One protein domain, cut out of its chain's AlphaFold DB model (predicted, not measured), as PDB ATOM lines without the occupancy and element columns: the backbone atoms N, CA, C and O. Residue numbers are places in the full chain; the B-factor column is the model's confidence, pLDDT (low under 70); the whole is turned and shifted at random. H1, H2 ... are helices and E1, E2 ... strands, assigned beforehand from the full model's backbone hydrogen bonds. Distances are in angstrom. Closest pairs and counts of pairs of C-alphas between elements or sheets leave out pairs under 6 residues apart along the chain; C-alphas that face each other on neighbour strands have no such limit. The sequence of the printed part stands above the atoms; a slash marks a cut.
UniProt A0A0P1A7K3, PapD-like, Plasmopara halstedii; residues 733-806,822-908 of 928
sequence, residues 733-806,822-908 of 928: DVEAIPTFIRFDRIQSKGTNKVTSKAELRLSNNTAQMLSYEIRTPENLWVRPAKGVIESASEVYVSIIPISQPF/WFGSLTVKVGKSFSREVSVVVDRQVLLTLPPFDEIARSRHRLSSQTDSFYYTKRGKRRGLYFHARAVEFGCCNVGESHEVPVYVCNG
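What this domain is: This is residues 733 to 806 and 822 to 908 of the 928 residues of the protein "PapD-like" of Plasmopara halstedii (UniProt A0A0P1A7K3). Two strongly twisted sheets, E2 E11 E10 E6 E8, which is curled like part of a barrel, and E1 E5 E9 E7, stand face to face as a flattened, barrel-like sandwich, and the chain passes from one sheet to the other where E1 runs on into E2 and E7 runs on into E8. The small hairpin E3 and E4 and the short helix H1 lie near one end of this body, and beyond it a loose, low-confidence tail holds H2 and the little hairpin E12 and E13, with residues 891 to 898 sticking out. The printed part has 161 residues, with strands E1 to E11, then helices H1 and H2, then strands E12 and E13; it is mostly strand. The five-stranded sheet is mixed, the four-stranded one antiparallel. The whole is loose, with a radius of gyration of the C-alphas of 20.2 A and spans of 56 by 40 by 40 A.

Where its parts are: E1, residues 734 to 737, begins at C-alpha 734 (45.717, 30.263, 36.155). E2, residues 740 to 743, E3, residues 746 to 749, and E4, residues 752 to 755, follow over tight links. E5, residues 758 to 764, is 20.0 A long, and E6, residues 770 to 775, is 16.5 A long. E7 spans residues 780 to 783 and E8 residues 786 to 789. E9, residues 793 to 801, is 27.0 A long and ends at C-alpha 801 (21.629, 22.227, 32.971). E10, residues 822 to 830, is 26.4 A long, and E11, residues 834 to 842, is 25.9 A long. H1 spans residues 844 to 847 and H2 residues 853 to 860, 10.6 A long. E12 spans residues 881 to 883, and E13, residues 905 to 907, ends at C-alpha 907 (25.578, -0.962, 51.276).

How they stand to each other: The strongly twisted sheet E2 E11 E10 E6 E8 has E2 and E8 as edge strands. E2 is parallel to E11, at 27 degrees, with N 741 and O 839 2.9 A apart. E10 and E11 form a hairpin, with N 828 and O 836 2.8 A apart. E10 and E6 are antiparallel, with N 829 and O 773 2.8 A apart, and so are E6 and E8, with N 789 and O 770 2.8 A apart. In the strongly twisted sheet E1 E5 E9 E7, N 737 and O 761 of E1 and E5 are 2.9 A apart, N 760 and O 797 of E5 and E9 2.8 A, and N 781 and O 800 of E7 and E9 2.8 A. Between the sheets, E5 and E10 are near each other. The closest C-alphas of E5 and E8 are those of Asn 764 and Ile 789, 6.4 A apart. E1 runs on into E2 at 29 degrees, and E7 into E8 at 44 degrees. In the hairpin E3 and E4, N 747 and O 754 are 2.9 A apart. H1 only grazes the five-stranded sheet, with its residues 844 to 847. H2 is on neither of these two sheets. In the hairpin E12 and E13, N 882 and O 906 are 2.8 A apart. In H2 every O i to N i+4 pair is within hydrogen-bond range; H1 is too short for such a pair.

The domain as a whole: The two C-alphas farthest apart, those of Asp 733 and Val 895, are 58.7 A apart. Residues 807 to 821 are not printed, and C-alphas 806 and 822 are 10.4 A apart across the cut. Of the links that are printed whole, H2 to E12 and E12 to E13 are long. Mean pLDDT of the printed part is 73.6; residues 746 to 754, 805 to 806, 854 to 855 and 857 to 908 are under 70.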
ATOM      1  N   ASP A 733      49.021  32.753  37.597       74.12
ATOM      2  CA  ASP A 733      49.297  31.592  36.732       74.12
ATOM      3  C   ASP A 733      48.086  30.988  36.001       74.12
ATOM      4  O   ASP A 733      48.187  30.596  34.839       74.12
ATOM      5  N   VAL A 734      46.944  30.868  36.687       82.38
ATOM      6  CA  VAL A 734      45.717  30.263  36.155       82.38
ATOM      7  C   VAL A 734      44.490  31.054  36.599       82.38
ATOM      8  O   VAL A 734      44.315  31.375  37.783       82.38
ATOM      9  N   GLU A 735      43.587  31.295  35.650       85.12
ATOM     10  CA  GLU A 735      42.279  31.895  35.891       85.12
ATOM     11  C   GLU A 735      41.137  30.972  35.438       85.12
ATOM     12  O   GLU A 735      41.268  30.174  34.510       85.12
ATOM     13  N   ALA A 736      39.981  31.104  36.092       87.75
ATOM     14  CA  ALA A 736      38.730  30.481  35.670       87.75
ATOM     15  C   ALA A 736      37.562  31.444  35.948       87.75
ATOM     16  O   ALA A 736      37.308  31.778  37.114       87.75
ATOM     17  N   ILE A 737      36.893  31.905  34.888       86.25
ATOM     18  CA  ILE A 737      35.825  32.922  34.903       86.25
ATOM     19  C   ILE A 737      34.628  32.430  34.069       86.25
ATOM     20  O   ILE A 737      34.842  31.949  32.960       86.25
ATOM     21  N   PRO A 738      33.375  32.595  34.530       87.62
ATOM     22  CA  PRO A 738      32.973  33.217  35.790       87.62
ATOM     23  C   PRO A 738      33.051  32.247  36.978       87.62
ATOM     24  O   PRO A 738      33.014  31.029  36.825       87.62
ATOM     25  N   THR A 739      33.122  32.795  38.194       86.31
ATOM     26  CA  THR A 739      33.062  32.021  39.451       86.31
ATOM     27  C   THR A 739      31.632  31.717  39.912       86.31
ATOM     28  O   THR A 739      31.427  30.920  40.825       86.31
ATOM     29  N   PHE A 740      30.643  32.342  39.271       88.75
ATOM     30  CA  PHE A 740      29.219  32.176  39.522       88.75
ATOM     31  C   PHE A 740      28.476  32.145  38.184       88.75
ATOM     32  O   PHE A 740      28.687  33.011  37.336       88.75
ATOM     33  N   ILE A 741      27.604  31.158  38.003       89.25
ATOM     34  CA  ILE A 741      26.788  30.965  36.802       89.25
ATOM     35  C   ILE A 741      25.320  30.934  37.223       89.25
ATOM     36  O   ILE A 741      24.954  30.183  38.125       89.25
ATOM     37  N   ARG A 742      24.468  31.703  36.542       89.00
ATOM     38  CA  ARG A 742      23.013  31.659  36.718       89.00
ATOM     39  C   ARG A 742      22.327  31.343  35.396       89.00
ATOM     40  O   ARG A 742      22.661  31.934  34.373       89.00
ATOM     41  N   PHE A 743      21.359  30.437  35.441       87.81
ATOM     42  CA  PHE A 743      20.473  30.110  34.330       87.81
ATOM     43  C   PHE A 743      19.078  30.678  34.624       87.81
ATOM     44  O   PHE A 743      18.210  29.979  35.142       87.81
ATOM     45  N   ASP A 744      18.897  31.959  34.293       81.25
ATOM     46  CA  ASP A 744      17.651  32.733  34.412       81.25
ATOM     47  C   ASP A 744      16.786  32.658  33.134       81.25
ATOM     48  O   ASP A 744      15.556  32.705  33.184       81.25
ATOM     49  N   ARG A 745      17.431  32.542  31.964       70.00
ATOM     50  CA  ARG A 745      16.806  32.725  30.644       70.00
ATOM     51  C   ARG A 745      16.479  31.420  29.926       70.00
ATOM     52  O   ARG A 745      17.354  30.644  29.541       70.00
ATOM     53  N   ILE A 746      15.199  31.266  29.599       69.62
ATOM     54  CA  ILE A 746      14.715  30.317  28.591       69.62
ATOM     55  C   ILE A 746      14.744  31.011  27.223       69.62
ATOM     56  O   ILE A 746      14.075  32.028  27.039       69.62
ATOM     57  N   GLN A 747      15.441  30.451  26.230       61.34
ATOM     58  CA  GLN A 747      15.300  30.885  24.837       61.34
ATOM     59  C   GLN A 747      14.260  30.014  24.121       61.34
ATOM     60  O   GLN A 747      14.451  28.814  23.927       61.34
ATOM     61  N   SER A 748      13.147  30.610  23.697       57.91
ATOM     62  CA  SER A 748      12.149  29.938  22.857       57.91
ATOM     63  C   SER A 748      12.574  29.971  21.386       57.91
ATOM     64  O   SER A 748      12.384  30.985  20.709       57.91
ATOM     65  N   LYS A 749      13.122  28.865  20.868       55.25
ATOM     66  CA  LYS A 749      13.356  28.683  19.425       55.25
ATOM     67  C   LYS A 749      12.267  27.772  18.856       55.25
ATOM     68  O   LYS A 749      12.389  26.550  18.842       55.25
ATOM     69  N   GLY A 750      11.178  28.397  18.406       60.41
ATOM     70  CA  GLY A 750       9.976  27.700  17.948       60.41
ATOM     71  C   GLY A 750       9.210  27.059  19.108       60.41
ATOM     72  O   GLY A 750       9.072  27.658  20.172       60.41
ATOM     73  N   THR A 751       8.724  25.832  18.911       55.50
ATOM     74  CA  THR A 751       8.037  25.037  19.947       55.50
ATOM     75  C   THR A 751       8.945  24.632  21.106       55.50
ATOM     76  O   THR A 751       8.453  24.311  22.186       55.50
ATOM     77  N   ASN A 752      10.262  24.634  20.892       57.25
ATOM     78  CA  ASN A 752      11.217  24.082  21.837       57.25
ATOM     79  C   ASN A 752      11.783  25.203  22.715       57.25
ATOM     80  O   ASN A 752      12.437  26.138  22.242       57.25
ATOM     81  N   LYS A 753      11.534  25.087  24.020       63.88
ATOM     82  CA  LYS A 753      12.219  25.868  25.049       63.88
ATOM     83  C   LYS A 753      13.628  25.302  25.201       63.88
ATOM     84  O   LYS A 753      13.776  24.113  25.462       63.88
ATOM     85  N   VAL A 754      14.647  26.133  25.009       64.38
ATOM     86  CA  VAL A 754      16.055  25.738  25.114       64.38
ATOM     87  C   VAL A 754      16.743  26.661  26.110       64.38
ATOM     88  O   VAL A 754      16.740  27.882  25.943       64.38
ATOM     89  N   THR A 755      17.339  26.090  27.151       71.25
ATOM     90  CA  THR A 755      18.172  26.840  28.095       71.25
ATOM     91  C   THR A 755      19.412  27.370  27.380       71.25
ATOM     92  O   THR A 755      20.068  26.633  26.640       71.25
ATOM     93  N   SER A 756      19.761  28.641  27.594       76.88
ATOM     94  CA  SER A 756      21.033  29.173  27.097       76.88
ATOM     95  C   SER A 756      22.209  28.434  27.734       76.88
ATOM     96  O   SER A 756      22.216  28.211  28.943       76.88
ATOM     97  N   LYS A 757      23.223  28.089  26.935       86.38
ATOM     98  CA  LYS A 757      24.501  27.594  27.461       86.38
ATOM     99  C   LYS A 757      25.191  28.716  28.240       86.38
ATOM    100  O   LYS A 757      25.145  29.863  27.803       86.38
ATOM    101  N   ALA A 758      25.848  28.378  29.341       88.06
ATOM    102  CA  ALA A 758      26.844  29.241  29.963       88.06
ATOM    103  C   ALA A 758      28.237  28.853  29.455       88.06
ATOM    104  O   ALA A 758      28.465  27.696  29.095       88.06
ATOM    105  N   GLU A 759      29.163  29.806  29.454       90.38
ATOM    106  CA  GLU A 759      30.553  29.586  29.058       90.38
ATOM    107  C   GLU A 759      31.487  29.914  30.224       90.38
ATOM    108  O   GLU A 759      31.329  30.925  30.908       90.38
ATOM    109  N   LEU A 760      32.436  29.013  30.463       91.88
ATOM    110  CA  LEU A 760      33.488  29.104  31.464       91.88
ATOM    111  C   LEU A 760      34.824  29.187  30.723       91.88
ATOM    112  O   LEU A 760      35.259  28.215  30.104       91.88
ATOM    113  N   ARG A 761      35.462  30.351  30.789       91.19
ATOM    114  CA  ARG A 761      36.810  30.603  30.288       91.19
ATOM    115  C   ARG A 761      37.826  30.110  31.312       91.19
ATOM    116  O   ARG A 761      37.796  30.540  32.467       91.19
ATOM    117  N   LEU A 762      38.737  29.252  30.875       90.94
ATOM    118  CA  LEU A 762      39.942  28.866  31.601       90.94
ATOM    119  C   LEU A 762      41.140  29.502  30.894       90.94
ATOM    120  O   LEU A 762      41.308  29.271  29.698       90.94
ATOM    121  N   SER A 763      41.968  30.273  31.595       87.94
ATOM    122  CA  SER A 763      43.207  30.822  31.027       87.94
ATOM    123  C   SER A 763      44.433  30.274  31.749       87.94
ATOM    124  O   SER A 763      44.424  30.047  32.962       87.94
ATOM    125  N   ASN A 764      45.485  30.032  30.973       89.56
ATOM    126  CA  ASN A 764      46.780  29.565  31.437       89.56
ATOM    127  C   ASN A 764      47.824  30.641  31.136       89.56
ATOM    128  O   ASN A 764      48.303  30.757  30.009       89.56
ATOM    129  N   ASN A 765      48.188  31.409  32.159       84.38
ATOM    130  CA  ASN A 765      49.235  32.424  32.100       84.38
ATOM    131  C   ASN A 765      50.627  31.835  32.406       84.38
ATOM    132  O   ASN A 765      51.561  32.584  32.661       84.38
ATOM    133  N   THR A 766      50.803  30.509  32.396       80.31
ATOM    134  CA  THR A 766      52.128  29.893  32.558       80.31
ATOM    135  C   THR A 766      52.780  29.575  31.211       80.31
ATOM    136  O   THR A 766      52.111  29.356  30.198       80.31
ATOM    137  N   ALA A 767      54.109  29.471  31.221       77.00
ATOM    138  CA  ALA A 767      54.899  28.935  30.112       77.00
ATOM    139  C   ALA A 767      54.778  27.399  29.949       77.00
ATOM    140  O   ALA A 767      55.392  26.827  29.052       77.00
ATOM    141  N   GLN A 768      54.017  26.709  30.808       82.25
ATOM    142  CA  GLN A 768      53.806  25.260  30.735       82.25
ATOM    143  C   GLN A 768      52.419  24.935  30.176       82.25
ATOM    144  O   GLN A 768      51.463  25.681  30.354       82.25
ATOM    145  N   MET A 769      52.293  23.785  29.521       86.25
ATOM    146  CA  MET A 769      51.006  23.242  29.085       86.25
ATOM    147  C   MET A 769      50.292  22.574  30.276       86.25
ATOM    148  O   MET A 769      50.863  21.697  30.927       86.25
ATOM    149  N   LEU A 770      49.044  22.961  30.565       88.88
ATOM    150  CA  LEU A 770      48.304  22.509  31.753       88.88
ATOM    151  C   LEU A 770      47.064  21.684  31.384       88.88
ATOM    152  O   LEU A 770      46.163  22.154  30.696       88.88
ATOM    153  N   SER A 771      46.975  20.452  31.888       91.94
ATOM    154  CA  SER A 771      45.751  19.645  31.795       91.94
ATOM    155  C   SER A 771      44.656  20.174  32.725       91.94
ATOM    156  O   SER A 771      44.955  20.712  33.791       91.94
ATOM    157  N   TYR A 772      43.385  20.003  32.352       92.94
ATOM    158  CA  TYR A 772      42.247  20.346  33.209       92.94
ATOM    159  C   TYR A 772      41.210  19.222  33.311       92.94
ATOM    160  O   TYR A 772      40.985  18.447  32.379       92.94
ATOM    161  N   GLU A 773      40.552  19.164  34.467       92.94
ATOM    162  CA  GLU A 773      39.416  18.293  34.764       92.94
ATOM    163  C   GLU A 773      38.329  19.111  35.463       92.94
ATOM    164  O   GLU A 773      38.567  19.712  36.510       92.94
ATOM    165  N   ILE A 774      37.116  19.092  34.915       90.56
ATOM    166  CA  ILE A 774      35.930  19.676  35.534       90.56
ATOM    167  C   ILE A 774      35.042  18.546  36.054       90.56
ATOM    168  O   ILE A 774      34.658  17.638  35.317       90.56
ATOM    169  N   ARG A 775      34.710  18.610  37.346       87.19
ATOM    170  CA  ARG A 775      33.801  17.682  38.030       87.19
ATOM    171  C   ARG A 775      32.467  18.376  38.261       87.19
ATOM    172  O   ARG A 775      32.434  19.422  38.905       87.19
ATOM    173  N   THR A 776      31.383  17.795  37.757       85.12
ATOM    174  CA  THR A 776      30.033  18.372  37.838       85.12
ATOM    175  C   THR A 776      29.030  17.398  38.457       85.12
ATOM    176  O   THR A 776      29.186  16.186  38.295       85.12
ATOM    177  N   PRO A 777      27.973  17.898  39.122       78.12
ATOM    178  CA  PRO A 777      26.817  17.090  39.485       78.12
ATOM    179  C   PRO A 777      26.107  16.584  38.227       78.12
ATOM    180  O   PRO A 777      26.133  17.225  37.177       78.12
ATOM    181  N   GLU A 778      25.426  15.448  38.344       76.62
ATOM    182  CA  GLU A 778      24.871  14.702  37.206       76.62
ATOM    183  C   GLU A 778      23.736  15.431  36.455       76.62
ATOM    184  O   GLU A 778      23.427  15.050  35.321       76.62
ATOM    185  N   ASN A 779      23.168  16.481  37.067       82.62
ATOM    186  CA  ASN A 779      22.161  17.398  36.507       82.62
ATOM    187  C   ASN A 779      22.752  18.470  35.574       82.62
ATOM    188  O   ASN A 779      22.012  19.140  34.852       82.62
ATOM    189  N   LEU A 780      24.074  18.663  35.611       87.06
ATOM    190  CA  LEU A 780      24.805  19.558  34.724       87.06
ATOM    191  C   LEU A 780      25.573  18.737  33.690       87.06
ATOM    192  O   LEU A 780      26.172  17.704  33.988       87.06
ATOM    193  N   TRP A 781      25.588  19.237  32.463       87.12
ATOM    194  CA  TRP A 781      26.363  18.695  31.364       87.12
ATOM    195  C   TRP A 781      27.379  19.731  30.895       87.12
ATOM    196  O   TRP A 781      27.050  20.898  30.685       87.12
ATOM    197  N   VAL A 782      28.627  19.290  30.754       89.38
ATOM    198  CA  VAL A 782      29.772  20.144  30.441       89.38
ATOM    199  C   VAL A 782      30.552  19.567  29.266       89.38
ATOM    200  O   VAL A 782      30.824  18.364  29.229       89.38
ATOM    201  N   ARG A 783      30.916  20.415  28.299       89.31
ATOM    202  CA  ARG A 783      31.840  20.069  27.206       89.31
ATOM    203  C   ARG A 783      32.718  21.262  26.805       89.31
ATOM    204  O   ARG A 783      32.157  22.331  26.546       89.31
ATOM    205  N   PRO A 784      34.035  21.059  26.628       89.81
ATOM    206  CA  PRO A 784      34.823  19.895  27.068       89.81
ATOM    207  C   PRO A 784      34.926  19.801  28.606       89.81
ATOM    208  O   PRO A 784      35.217  20.781  29.276       89.81
ATOM    209  N   ALA A 785      34.684  18.616  29.183       86.75
ATOM    210  CA  ALA A 785      34.779  18.398  30.638       86.75
ATOM    211  C   ALA A 785      36.206  18.063  31.118       86.75
ATOM    212  O   ALA A 785      36.513  18.188  32.302       86.75
ATOM    213  N   LYS A 786      37.079  17.628  30.206       91.81
ATOM    214  CA  LYS A 786      38.520  17.460  30.416       91.81
ATOM    215  C   LYS A 786      39.246  17.876  29.146       91.81
ATOM    216  O   LYS A 786      38.679  17.756  28.059       91.81
ATOM    217  N   GLY A 787      40.493  18.299  29.281       90.38
ATOM    218  CA  GLY A 787      41.334  18.659  28.147       90.38
ATOM    219  C   GLY A 787      42.677  19.207  28.599       90.38
ATOM    220  O   GLY A 787      43.147  18.912  29.700       90.38
ATOM    221  N   VAL A 788      43.290  20.009  27.735       90.25
ATOM    222  CA  VAL A 788      44.583  20.651  27.969       90.25
ATOM    223  C   VAL A 788      44.510  22.104  27.501       90.25
ATOM    224  O   VAL A 788      43.837  22.393  26.515       90.25
ATOM    225  N   ILE A 789      45.160  23.005  28.236       89.25
ATOM    226  CA  ILE A 789      45.351  24.418  27.901       89.25
ATOM    227  C   ILE A 789      46.823  24.598  27.522       89.25
ATOM    228  O   ILE A 789      47.718  24.205  28.275       89.25
ATOM    229  N   GLU A 790      47.078  25.181  26.357       87.94
ATOM    230  CA  GLU A 790      48.429  25.546  25.921       87.94
ATOM    231  C   GLU A 790      48.999  26.684  26.785       87.94
ATOM    232  O   GLU A 790      48.269  27.350  27.524       87.94
ATOM    233  N   SER A 791      50.312  26.899  26.730       83.88
ATOM    234  CA  SER A 791      50.977  28.015  27.415       83.88
ATOM    235  C   SER A 791      50.504  29.369  26.872       83.88
ATOM    236  O   SER A 791      50.348  29.518  25.661       83.88
ATOM    237  N   ALA A 792      50.309  30.354  27.754       81.00
ATOM    238  CA  ALA A 792      49.792  31.692  27.429       81.00
ATOM    239  C   ALA A 792      48.436  31.714  26.671       81.00
ATOM    240  O   ALA A 792      48.158  32.661  25.930       81.00
ATOM    241  N   SER A 793      47.602  30.680  26.844       84.50
ATOM    242  CA  SER A 793      46.402  30.416  26.031       84.50
ATOM    243  C   SER A 793      45.112  30.296  26.863       84.50
ATOM    244  O   SER A 793      45.143  30.200  28.093       84.50
ATOM    245  N   GLU A 794      43.960  30.303  26.188       89.75
ATOM    246  CA  GLU A 794      42.621  30.224  26.788       89.75
ATOM    247  C   GLU A 794      41.787  29.082  26.190       89.75
ATOM    248  O   GLU A 794      41.825  28.824  24.989       89.75
ATOM    249  N   VAL A 795      40.973  28.426  27.020       91.19
ATOM    250  CA  VAL A 795      40.021  27.385  26.614       91.19
ATOM    251  C   VAL A 795      38.627  27.720  27.141       91.19
ATOM    252  O   VAL A 795      38.448  28.046  28.314       91.19
ATOM    253  N   TYR A 796      37.629  27.595  26.268       91.31
ATOM    254  CA  TYR A 796      36.230  27.900  26.558       91.31
ATOM    255  C   TYR A 796      35.438  26.607  26.758       91.31
ATOM    256  O   TYR A 796      35.458  25.703  25.919       91.31
ATOM    257  N   VAL A 797      34.736  26.513  27.886       92.31
ATOM    258  CA  VAL A 797      33.974  25.332  28.294       92.31
ATOM    259  C   VAL A 797      32.490  25.664  28.386       92.31
ATOM    260  O   VAL A 797      32.082  26.512  29.174       92.31
ATOM    261  N   SER A 798      31.662  24.953  27.619       91.19
ATOM    262  CA  SER A 798      30.206  25.105  27.671       91.19
ATOM    263  C   SER A 798      29.586  24.284  28.805       91.19
ATOM    264  O   SER A 798      29.924  23.111  28.987       91.19
ATOM    265  N   ILE A 799      28.665  24.897  29.551       91.94
ATOM    266  CA  ILE A 799      27.953  24.331  30.705       91.94
ATOM    267  C   ILE A 799      26.447  24.502  30.479       91.94
ATOM    268  O   ILE A 799      25.984  25.581  30.105       91.94
ATOM    269  N   ILE A 800      25.677  23.432  30.680       89.75
ATOM    270  CA  ILE A 800      24.242  23.374  30.375       89.75
ATOM    271  C   ILE A 800      23.531  22.553  31.464       89.75
ATOM    272  O   ILE A 800      23.946  21.419  31.713       89.75
ATOM    273  N   PRO A 801      22.462  23.054  32.111       88.75
ATOM    274  CA  PRO A 801      21.629  22.227  32.971       88.75
ATOM    275  C   PRO A 801      20.729  21.349  32.099       88.75
ATOM    276  O   PRO A 801      20.169  21.814  31.105       88.75
ATOM    277  N   ILE A 802      20.628  20.068  32.444       86.56
ATOM    278  CA  ILE A 802      19.971  19.055  31.604       86.56
ATOM    279  C   ILE A 802      18.782  18.382  32.281       86.56
ATOM    280  O   ILE A 802      17.836  18.039  31.582       86.56
ATOM    281  N   SER A 803      18.782  18.234  33.605       83.00
ATOM    282  CA  SER A 803      17.651  17.686  34.361       83.00
ATOM    283  C   SER A 803      17.302  18.547  35.565       83.00
ATOM    284  O   SER A 803      18.150  19.255  36.115       83.00
ATOM    285  N   GLN A 804      16.053  18.435  36.009       81.44
ATOM    286  CA  GLN A 804      15.653  18.848  37.351       81.44
ATOM    287  C   GLN A 804      16.466  18.068  38.402       81.44
ATOM    288  O   GLN A 804      16.818  16.908  38.155       81.44
ATOM    289  N   PRO A 805      16.766  18.660  39.572       68.81
ATOM    290  CA  PRO A 805      17.385  17.932  40.672       68.81
ATOM    291  C   PRO A 805      16.460  16.835  41.209       68.81
ATOM    292  O   PRO A 805      15.237  16.920  41.104       68.81
ATOM    293  N   PHE A 806      17.046  15.813  41.834       61.97
ATOM    294  CA  PHE A 806      16.288  14.762  42.507       61.97
ATOM    295  C   PHE A 806      15.569  15.332  43.741       61.97
ATOM    296  O   PHE A 806      16.186  15.543  44.790       61.97
ATOM    297  N   TRP A 822      17.318  25.944  42.010       86.06
ATOM    298  CA  TRP A 822      18.321  24.923  42.322       86.06
ATOM    299  C   TRP A 822      19.706  25.542  42.461       86.06
ATOM    300  O   TRP A 822      20.206  26.191  41.541       86.06
ATOM    301  N   PHE A 823      20.348  25.255  43.592       83.69
ATOM    302  CA  PHE A 823      21.718  25.637  43.897       83.69
ATOM    303  C   PHE A 823      22.631  24.410  43.817       83.69
ATOM    304  O   PHE A 823      22.343  23.357  44.391       83.69
ATOM    305  N   GLY A 824      23.759  24.560  43.134       84.50
ATOM    306  CA  GLY A 824      24.816  23.561  43.059       84.50
ATOM    307  C   GLY A 824      26.169  24.204  42.775       84.50
ATOM    308  O   GLY A 824      26.311  25.427  42.761       84.50
ATOM    309  N   SER A 825      27.177  23.379  42.527       86.88
ATOM    310  CA  SER A 825      28.515  23.838  42.160       86.88
ATOM    311  C   SER A 825      29.211  22.836  41.244       86.88
ATOM    312  O   SER A 825      28.761  21.702  41.076       86.88
ATOM    313  N   LEU A 826      30.306  23.264  40.622       90.62
ATOM    314  CA  LEU A 826      31.235  22.406  39.893       90.62
ATOM    315  C   LEU A 826      32.675  22.714  40.304       90.62
ATOM    316  O   LEU A 826      33.021  23.861  40.585       90.62
ATOM    317  N   THR A 827      33.526  21.690  40.344       90.62
ATOM    318  CA  THR A 827      34.946  21.844  40.686       90.62
ATOM    319  C   THR A 827      35.789  21.831  39.420       90.62
ATOM    320  O   THR A 827      35.877  20.810  38.741       90.62
ATOM    321  N   VAL A 828      36.449  22.947  39.136       91.88
ATOM    322  CA  VAL A 828      37.468  23.084  38.095       91.88
ATOM    323  C   VAL A 828      38.828  22.746  38.701       91.88
ATOM    324  O   VAL A 828      39.214  23.335  39.709       91.88
ATOM    325  N   LYS A 829      39.581  21.839  38.081       90.81
ATOM    326  CA  LYS A 829      40.993  21.582  38.391       90.81
ATOM    327  C   LYS A 829      41.847  21.849  37.164       90.81
ATOM    328  O   LYS A 829      41.475  21.416  36.078       90.81
ATOM    329  N   VAL A 830      42.979  22.524  37.344       88.88
ATOM    330  CA  VAL A 830      43.952  22.830  36.286       88.88
ATOM    331  C   VAL A 830      45.361  22.566  36.823       88.88
ATOM    332  O   VAL A 830      45.738  23.047  37.894       88.88
ATOM    333  N   GLY A 831      46.143  21.766  36.101       84.56
ATOM    334  CA  GLY A 831      47.445  21.289  36.556       84.56
ATOM    335  C   GLY A 831      47.358  20.498  37.869       84.56
ATOM    336  O   GLY A 831      46.435  19.714  38.090       84.56
ATOM    337  N   LYS A 832      48.352  20.694  38.747       78.88
ATOM    338  CA  LYS A 832      48.420  20.064  40.082       78.88
ATOM    339  C   LYS A 832      47.999  21.000  41.222       78.88
ATOM    340  O   LYS A 832      47.583  20.515  42.269       78.88
ATOM    341  N   SER A 833      48.140  22.312  41.029       74.25
ATOM    342  CA  SER A 833      48.006  23.347  42.061       74.25
ATOM    343  C   SER A 833      46.641  24.039  42.057       74.25
ATOM    344  O   SER A 833      46.083  24.292  43.124       74.25
ATOM    345  N   PHE A 834      46.076  24.341  40.885       85.19
ATOM    346  CA  PHE A 834      44.846  25.122  40.794       85.19
ATOM    347  C   PHE A 834      43.602  24.232  40.916       85.19
ATOM    348  O   PHE A 834      43.343  23.354  40.092       85.19
ATOM    349  N   SER A 835      42.788  24.503  41.935       88.69
ATOM    350  CA  SER A 835      41.459  23.920  42.110       88.69
ATOM    351  C   SER A 835      40.500  25.024  42.550       88.69
ATOM    352  O   SER A 835      40.696  25.621  43.605       88.69
ATOM    353  N   ARG A 836      39.456  25.290  41.761       87.62
ATOM    354  CA  ARG A 836      38.444  26.322  42.027       87.62
ATOM    355  C   ARG A 836      37.045  25.719  41.976       87.62
ATOM    356  O   ARG A 836      36.740  24.912  41.103       87.62
ATOM    357  N   GLU A 837      36.192  26.129  42.901       89.88
ATOM    358  CA  GLU A 837      34.762  25.845  42.852       89.88
ATOM    359  C   GLU A 837      34.028  26.992  42.146       89.88
ATOM    360  O   GLU A 837      34.357  28.162  42.341       89.88
ATOM    361  N   VAL A 838      33.072  26.646  41.287       90.19
ATOM    362  CA  VAL A 838      32.215  27.582  40.552       90.19
ATOM    363  C   VAL A 838      30.776  27.285  40.948       90.19
ATOM    364  O   VAL A 838      30.289  26.172  40.736       90.19
ATOM    365  N   SER A 839      30.100  28.269  41.534       89.44
ATOM    366  CA  SER A 839      28.712  28.128  41.980       89.44
ATOM    367  C   SER A 839      27.751  28.227  40.799       89.44
ATOM    368  O   SER A 839      27.938  29.053  39.905       89.44
ATOM    369  N   VAL A 840      26.701  27.409  40.806       90.00
ATOM    370  CA  VAL A 840      25.691  27.345  39.747       90.00
ATOM    371  C   VAL A 840      24.297  27.483  40.351       90.00
ATOM    372  O   VAL A 840      23.943  26.762  41.279       90.00
ATOM    373  N   VAL A 841      23.501  28.392  39.792       88.50
ATOM    374  CA  VAL A 841      22.081  28.574  40.112       88.50
ATOM    375  C   VAL A 841      21.255  28.317  38.859       88.50
ATOM    376  O   VAL A 841      21.576  28.832  37.787       88.50
ATOM    377  N   VAL A 842      20.193  27.525  38.976       87.38
ATOM    378  CA  VAL A 842      19.210  27.316  37.906       87.38
ATOM    379  C   VAL A 842      17.846  27.735  38.429       87.38
ATOM    380  O   VAL A 842      17.292  27.087  39.319       87.38
ATOM    381  N   ASP A 843      17.317  28.821  37.875       85.56
ATOM    382  CA  ASP A 843      16.050  29.405  38.299       85.56
ATOM    383  C   ASP A 843      14.882  28.435  38.048       85.56
ATOM    384  O   ASP A 843      14.849  27.715  37.040       85.56
ATOM    385  N   ARG A 844      13.855  28.483  38.907       82.00
ATOM    386  CA  ARG A 844      12.607  27.701  38.822       82.00
ATOM    387  C   ARG A 844      12.039  27.633  37.405       82.00
ATOM    388  O   ARG A 844      11.566  26.582  36.978       82.00
ATOM    389  N   GLN A 845      12.058  28.749  36.674       81.19
ATOM    390  CA  GLN A 845      11.511  28.811  35.317       81.19
ATOM    391  C   GLN A 845      12.253  27.867  34.365       81.19
ATOM    392  O   GLN A 845      11.610  27.153  33.597       81.19
ATOM    393  N   VAL A 846      13.586  27.827  34.447       82.88
ATOM    394  CA  VAL A 846      14.428  26.920  33.663       82.88
ATOM    395  C   VAL A 846      14.237  25.478  34.133       82.88
ATOM    396  O   VAL A 846      14.024  24.613  33.285       82.88
ATOM    397  N   LEU A 847      14.202  25.214  35.446       83.38
ATOM    398  CA  LEU A 847      13.954  23.867  35.990       83.38
ATOM    399  C   LEU A 847      12.656  23.252  35.453       83.38
ATOM    400  O   LEU A 847      12.667  22.118  34.982       83.38
ATOM    401  N   LEU A 848      11.569  24.025  35.416       80.06
ATOM    402  CA  LEU A 848      10.276  23.607  34.862       80.06
ATOM    403  C   LEU A 848      10.293  23.322  33.342       80.06
ATOM    404  O   LEU A 848       9.274  22.902  32.794       80.06
ATOM    405  N   THR A 849      11.413  23.550  32.644       80.94
ATOM    406  CA  THR A 849      11.605  23.152  31.234       80.94
ATOM    407  C   THR A 849      12.500  21.933  31.049       80.94
ATOM    408  O   THR A 849      12.529  21.375  29.953       80.94
ATOM    409  N   LEU A 850      13.211  21.511  32.095       81.94
ATOM    410  CA  LEU A 850      14.085  20.347  32.056       81.94
ATOM    411  C   LEU A 850      13.291  19.077  32.404       81.94
ATOM    412  O   LEU A 850      12.370  19.146  33.223       81.94
ATOM    413  N   PRO A 851      13.638  17.913  31.831       80.75
ATOM    414  CA  PRO A 851      13.091  16.628  32.259       80.75
ATOM    415  C   PRO A 851      13.492  16.284  33.709       80.75
ATOM    416  O   PRO A 851      14.511  16.780  34.208       80.75
ATOM    417  N   PRO A 852      12.742  15.404  34.398       78.38
ATOM    418  CA  PRO A 852      13.158  14.830  35.676       78.38
ATOM    419  C   PRO A 852      14.494  14.081  35.567       78.38
ATOM    420  O   PRO A 852      14.809  13.499  34.527       78.38
ATOM    421  N   PHE A 853      15.261  14.032  36.662       74.62
ATOM    422  CA  PHE A 853      16.528  13.289  36.713       74.62
ATOM    423  C   PHE A 853      16.388  11.831  36.247       74.62
ATOM    424  O   PHE A 853      17.181  11.368  35.427       74.62
ATOM    425  N   ASP A 854      15.342  11.136  36.700       67.62
ATOM    426  CA  ASP A 854      15.073   9.731  36.372       67.62
ATOM    427  C   ASP A 854      14.937   9.470  34.864       67.62
ATOM    428  O   ASP A 854      15.335   8.409  34.384       67.62
ATOM    429  N   GLU A 855      14.402  10.426  34.098       69.94
ATOM    430  CA  GLU A 855      14.267  10.306  32.642       69.94
ATOM    431  C   GLU A 855      15.642  10.372  31.960       69.94
ATOM    432  O   GLU A 855      15.953   9.555  31.090       69.94
ATOM    433  N   ILE A 856      16.515  11.275  32.420       71.62
ATOM    434  CA  ILE A 856      17.900  11.372  31.939       71.62
ATOM    435  C   ILE A 856      18.739  10.171  32.377       71.62
ATOM    436  O   ILE A 856      19.522   9.662  31.572       71.62
ATOM    437  N   ALA A 857      18.569   9.678  33.605       65.44
ATOM    438  CA  ALA A 857      19.238   8.470  34.078       65.44
ATOM    439  C   ALA A 857      18.850   7.254  33.215       65.44
ATOM    440  O   ALA A 857      19.724   6.593  32.650       65.44
ATOM    441  N   ARG A 858      17.547   7.010  33.010       65.25
ATOM    442  CA  ARG A 858      17.055   5.931  32.132       65.25
ATOM    443  C   ARG A 858      17.573   6.083  30.699       65.25
ATOM    444  O   ARG A 858      18.064   5.110  30.134       65.25
ATOM    445  N   SER A 859      17.539   7.297  30.143       65.31
ATOM    446  CA  SER A 859      18.033   7.604  28.792       65.31
ATOM    447  C   SER A 859      19.532   7.309  28.628       65.31
ATOM    448  O   SER A 859      19.918   6.582  27.709       65.31
ATOM    449  N   ARG A 860      20.380   7.765  29.567       63.53
ATOM    450  CA  ARG A 860      21.828   7.462  29.603       63.53
ATOM    451  C   ARG A 860      22.112   5.958  29.595       63.53
ATOM    452  O   ARG A 860      23.040   5.521  28.920       63.53
ATOM    453  N   HIS A 861      21.305   5.179  30.313       57.88
ATOM    454  CA  HIS A 861      21.447   3.725  30.425       57.88
ATOM    455  C   HIS A 861      20.628   2.928  29.388       57.88
ATOM    456  O   HIS A 861      20.612   1.701  29.451       57.88
ATOM    457  N   ARG A 862      19.973   3.594  28.420       62.12
ATOM    458  CA  ARG A 862      19.089   2.990  27.395       62.12
ATOM    459  C   ARG A 862      17.949   2.126  27.968       62.12
ATOM    460  O   ARG A 862      17.484   1.193  27.316       62.12
ATOM    461  N   LEU A 863      17.497   2.433  29.181       54.22
ATOM    462  CA  LEU A 863      16.475   1.669  29.895       54.22
ATOM    463  C   LEU A 863      15.065   1.999  29.395       54.22
ATOM    464  O   LEU A 863      14.745   3.149  29.091       54.22
ATOM    465  N   SER A 864      14.198   0.984  29.361       53.66
ATOM    466  CA  SER A 864      12.777   1.154  29.045       53.66
ATOM    467  C   SER A 864      12.068   2.000  30.109       53.66
ATOM    468  O   SER A 864      12.372   1.932  31.302       53.66
ATOM    469  N   SER A 865      11.038   2.748  29.710       54.34
ATOM    470  CA  SER A 865      10.158   3.445  30.656       54.34
ATOM    471  C   SER A 865       9.406   2.488  31.596       54.34
ATOM    472  O   SER A 865       8.958   2.920  32.654       54.34
ATOM    473  N   GLN A 866       9.320   1.197  31.253       46.31
ATOM    474  CA  GLN A 866       8.600   0.164  32.010       46.31
ATOM    475  C   GLN A 866       9.411  -0.506  33.140       46.31
ATOM    476  O   GLN A 866       8.851  -1.303  33.889       46.31
ATOM    477  N   THR A 867      10.711  -0.219  33.299       46.44
ATOM    478  CA  THR A 867      11.512  -0.808  34.391       46.44
ATOM    479  C   THR A 867      11.368   0.001  35.687       46.44
ATOM    480  O   THR A 867      12.162   0.905  35.956       46.44
ATOM    481  N   ASP A 868      10.381  -0.344  36.518       41.16
ATOM    482  CA  ASP A 868      10.082   0.308  37.813       41.16
ATOM    483  C   ASP A 868      11.150   0.095  38.917       41.16
ATOM    484  O   ASP A 868      10.994   0.526  40.060       41.16
ATOM    485  N   SER A 869      12.263  -0.578  38.618       39.66
ATOM    486  CA  SER A 869      13.258  -1.040  39.597       39.66
ATOM    487  C   SER A 869      14.344  -0.016  39.968       39.66
ATOM    488  O   SER A 869      15.455  -0.417  40.290       39.66
ATOM    489  N   PHE A 870      14.055   1.292  39.948       42.44
ATOM    490  CA  PHE A 870      15.044   2.362  40.209       42.44
ATOM    491  C   PHE A 870      14.722   3.278  41.406       42.44
ATOM    492  O   PHE A 870      15.073   4.453  41.436       42.44
ATOM    493  N   TYR A 871      14.139   2.728  42.476       39.75
ATOM    494  CA  TYR A 871      14.113   3.410  43.779       39.75
ATOM    495  C   TYR A 871      15.532   3.669  44.326       39.75
ATOM    496  O   TYR A 871      16.167   2.746  44.837       39.75
ATOM    497  N   TYR A 872      16.011   4.914  44.328       40.31
ATOM    498  CA  TYR A 872      17.194   5.309  45.107       40.31
ATOM    499  C   TYR A 872      16.884   5.226  46.617       40.31
ATOM    500  O   TYR A 872      16.506   6.208  47.257       40.31
ATOM    501  N   THR A 873      17.005   4.035  47.221       39.25
ATOM    502  CA  THR A 873      16.622   3.824  48.631       39.25
ATOM    503  C   THR A 873      17.595   4.478  49.624       39.25
ATOM    504  O   THR A 873      18.531   3.857  50.118       39.25
ATOM    505  N   LYS A 874      17.329   5.759  49.913       42.75
ATOM    506  CA  LYS A 874      17.772   6.605  51.040       42.75
ATOM    507  C   LYS A 874      18.652   5.893  52.090       42.75
ATOM    508  O   LYS A 874      18.137   5.167  52.942       42.75
ATOM    509  N   ARG A 875      19.955   6.227  52.109       44.22
ATOM    510  CA  ARG A 875      21.025   5.770  53.044       44.22
ATOM    511  C   ARG A 875      20.720   5.854  54.559       44.22
ATOM    512  O   ARG A 875      21.558   5.477  55.363       44.22
ATOM    513  N   GLY A 876      19.575   6.397  54.980       43.44
ATOM    514  CA  GLY A 876      19.369   6.854  56.357       43.44
ATOM    515  C   GLY A 876      18.827   5.839  57.372       43.44
ATOM    516  O   GLY A 876      18.999   6.075  58.563       43.44
ATOM    517  N   LYS A 877      18.109   4.774  56.966       44.56
ATOM    518  CA  LYS A 877      17.311   3.964  57.930       44.56
ATOM    519  C   LYS A 877      17.240   2.441  57.713       44.56
ATOM    520  O   LYS A 877      16.584   1.774  58.508       44.56
ATOM    521  N   ARG A 878      17.892   1.852  56.701       47.28
ATOM    522  CA  ARG A 878      17.884   0.386  56.491       47.28
ATOM    523  C   ARG A 878      19.295  -0.199  56.632       47.28
ATOM    524  O   ARG A 878      20.185   0.162  55.873       47.28
ATOM    525  N   ARG A 879      19.501  -1.102  57.600       46.03
ATOM    526  CA  ARG A 879      20.767  -1.841  57.777       46.03
ATOM    527  C   ARG A 879      20.785  -3.060  56.852       46.03
ATOM    528  O   ARG A 879      19.890  -3.896  56.963       46.03
ATOM    529  N   GLY A 880      21.806  -3.186  56.002       54.72
ATOM    530  CA  GLY A 880      22.025  -4.372  55.169       54.72
ATOM    531  C   GLY A 880      22.566  -4.080  53.768       54.72
ATOM    532  O   GLY A 880      22.902  -2.941  53.428       54.72
ATOM    533  N   LEU A 881      22.628  -5.150  52.973       54.38
ATOM    534  CA  LEU A 881      22.949  -5.153  51.549       54.38
ATOM    535  C   LEU A 881      21.664  -4.935  50.739       54.38
ATOM    536  O   LEU A 881      20.676  -5.641  50.948       54.38
ATOM    537  N   TYR A 882      21.685  -3.991  49.799       59.06
ATOM    538  CA  TYR A 882      20.597  -3.741  48.854       59.06
ATOM    539  C   TYR A 882      21.013  -4.192  47.461       59.06
ATOM    540  O   TYR A 882      21.912  -3.621  46.846       59.06
ATOM    541  N   PHE A 883      20.342  -5.240  46.990       56.16
ATOM    542  CA  PHE A 883      20.417  -5.744  45.628       56.16
ATOM    543  C   PHE A 883      19.223  -5.181  44.860       56.16
ATOM    544  O   PHE A 883      18.081  -5.450  45.241       56.16
ATOM    545  N   HIS A 884      19.464  -4.368  43.828       49.56
ATOM    546  CA  HIS A 884      18.393  -3.611  43.162       49.56
ATOM    547  C   HIS A 884      18.039  -4.133  41.772       49.56
ATOM    548  O   HIS A 884      17.962  -3.396  40.794       49.56
ATOM    549  N   ALA A 885      17.800  -5.440  41.702       47.12
ATOM    550  CA  ALA A 885      17.170  -6.087  40.562       47.12
ATOM    551  C   ALA A 885      16.174  -7.135  41.074       47.12
ATOM    552  O   ALA A 885      16.558  -8.117  41.706       47.12
ATOM    553  N   ARG A 886      14.875  -6.923  40.816       39.22
ATOM    554  CA  ARG A 886      13.828  -7.935  41.077       39.22
ATOM    555  C   ARG A 886      13.844  -9.043  40.014       39.22
ATOM    556  O   ARG A 886      13.464 -10.172  40.299       39.22
ATOM    557  N   ALA A 887      14.297  -8.690  38.818       49.03
ATOM    558  CA  ALA A 887      14.740  -9.563  37.742       49.03
ATOM    559  C   ALA A 887      15.893  -8.842  37.021       49.03
ATOM    560  O   ALA A 887      15.949  -7.610  37.049       49.03
ATOM    561  N   VAL A 888      16.794  -9.593  36.389       53.56
ATOM    562  CA  VAL A 888      17.799  -9.055  35.460       53.56
ATOM    563  C   VAL A 888      17.426  -9.562  34.073       53.56
ATOM    564  O   VAL A 888      17.580 -10.746  33.779       53.56
ATOM    565  N   GLU A 889      16.874  -8.683  33.242       58.62
ATOM    566  CA  GLU A 889      16.503  -9.015  31.869       58.62
ATOM    567  C   GLU A 889      17.674  -8.712  30.934       58.62
ATOM    568  O   GLU A 889      18.051  -7.560  30.744       58.62
ATOM    569  N   PHE A 890      18.237  -9.758  30.328       59.31
ATOM    570  CA  PHE A 890      19.326  -9.642  29.351       59.31
ATOM    571  C   PHE A 890      18.834  -9.152  27.969       59.31
ATOM    572  O   PHE A 890      19.627  -8.761  27.120       59.31
ATOM    573  N   GLY A 891      17.516  -9.122  27.745       61.44
ATOM    574  CA  GLY A 891      16.911  -8.708  26.479       61.44
ATOM    575  C   GLY A 891      17.001  -9.783  25.390       61.44
ATOM    576  O   GLY A 891      17.018 -10.980  25.668       61.44
ATOM    577  N   CYS A 892      17.016  -9.355  24.125       53.19
ATOM    578  CA  CYS A 892      17.069 -10.249  22.960       53.19
ATOM    579  C   CYS A 892      18.509 -10.693  22.643       53.19
ATOM    580  O   CYS A 892      19.052 -10.356  21.593       53.19
ATOM    581  N   CYS A 893      19.125 -11.430  23.565       59.62
ATOM    582  CA  CYS A 893      20.448 -12.029  23.393       59.62
ATOM    583  C   CYS A 893      20.442 -13.191  22.388       59.62
ATOM    584  O   CYS A 893      19.512 -14.002  22.372       59.62
ATOM    585  N   ASN A 894      21.514 -13.331  21.600       57.44
ATOM    586  CA  ASN A 894      21.727 -14.537  20.799       57.44
ATOM    587  C   ASN A 894      22.067 -15.722  21.711       57.44
ATOM    588  O   ASN A 894      22.884 -15.608  22.632       57.44
ATOM    589  N   VAL A 895      21.478 -16.882  21.423       55.22
ATOM    590  CA  VAL A 895      21.763 -18.130  22.142       55.22
ATOM    591  C   VAL A 895      23.129 -18.664  21.708       55.22
ATOM    592  O   VAL A 895      23.296 -19.048  20.553       55.22
ATOM    593  N   GLY A 896      24.084 -18.715  22.641       55.84
ATOM    594  CA  GLY A 896      25.444 -19.230  22.417       55.84
ATOM    595  C   GLY A 896      26.568 -18.213  22.643       55.84
ATOM    596  O   GLY A 896      27.732 -18.600  22.643       55.84
ATOM    597  N   GLU A 897      26.238 -16.940  22.871       60.78
ATOM    598  CA  GLU A 897      27.189 -15.896  23.273       60.78
ATOM    599  C   GLU A 897      27.133 -15.678  24.798       60.78
ATOM    600  O   GLU A 897      26.077 -15.851  25.413       60.78
ATOM    601  N   SER A 898      28.257 -15.300  25.414       61.91
ATOM    602  CA  SER A 898      28.302 -14.885  26.825       61.91
ATOM    603  C   SER A 898      27.834 -13.438  26.957       61.91
ATOM    604  O   SER A 898      28.368 -12.558  26.283       61.91
ATOM    605  N   HIS A 899      26.874 -13.181  27.849       59.84
ATOM    606  CA  HIS A 899      26.319 -11.844  28.080       59.84
ATOM    607  C   HIS A 899      26.546 -11.419  29.529       59.84
ATOM    608  O   HIS A 899      26.197 -12.149  30.455       59.84
ATOM    609  N   GLU A 900      27.098 -10.225  29.725       63.75
ATOM    610  CA  GLU A 900      27.335  -9.625  31.039       63.75
ATOM    611  C   GLU A 900      26.380  -8.446  31.260       63.75
ATOM    612  O   GLU A 900      26.200  -7.608  30.376       63.75
ATOM    613  N   VAL A 901      25.779  -8.355  32.450       58.56
ATOM    614  CA  VAL A 901      24.941  -7.213  32.851       58.56
ATOM    615  C   VAL A 901      25.465  -6.647  34.174       58.56
ATOM    616  O   VAL A 901      25.538  -7.389  35.156       58.56
ATOM    617  N   PRO A 902      25.821  -5.350  34.246       58.91
ATOM    618  CA  PRO A 902      26.303  -4.742  35.480       58.91
ATOM    619  C   PRO A 902      25.166  -4.614  36.501       58.91
ATOM    620  O   PRO A 902      24.136  -3.996  36.229       58.91
ATOM    621  N   VAL A 903      25.367  -5.161  37.703       58.72
ATOM    622  CA  VAL A 903      24.396  -5.084  38.803       58.72
ATOM    623  C   VAL A 903      24.938  -4.219  39.936       58.72
ATOM    624  O   VAL A 903      26.011  -4.474  40.483       58.72
ATOM    625  N   TYR A 904      24.169  -3.204  40.325       60.31
ATOM    626  CA  TYR A 904      24.531  -2.297  41.411       60.31
ATOM    627  C   TYR A 904      24.150  -2.885  42.776       60.31
ATOM    628  O   TYR A 904      22.972  -3.081  43.086       60.31
ATOM    629  N   VAL A 905      25.165  -3.135  43.608       64.12
ATOM    630  CA  VAL A 905      25.016  -3.581  45.000       64.12
ATOM    631  C   VAL A 905      25.321  -2.417  45.938       64.12
ATOM    632  O   VAL A 905      26.439  -1.903  45.969       64.12
ATOM    633  N   CYS A 906      24.335  -2.011  46.735       61.91
ATOM    634  CA  CYS A 906      24.442  -0.863  47.630       61.91
ATOM    635  C   CYS A 906      24.507  -1.301  49.098       61.91
ATOM    636  O   CYS A 906      23.575  -1.911  49.617       61.91
ATOM    637  N   ASN A 907      25.567  -0.920  49.813       65.88
ATOM    638  CA  ASN A 907      25.578  -0.962  51.276       65.88
ATOM    639  C   ASN A 907      24.789   0.243  51.817       65.88
ATOM    640  O   ASN A 907      25.191   1.389  51.605       65.88
ATOM    641  N   GLY A 908      23.667  -0.008  52.497       58.97
ATOM    642  CA  GLY A 908      22.866   1.041  53.147       58.97
ATOM    643  C   GLY A 908      23.206   1.264  54.623       58.97
ATOM    644  O   GLY A 908      22.529   2.041  55.289       58.97
TER     645      GLY A 908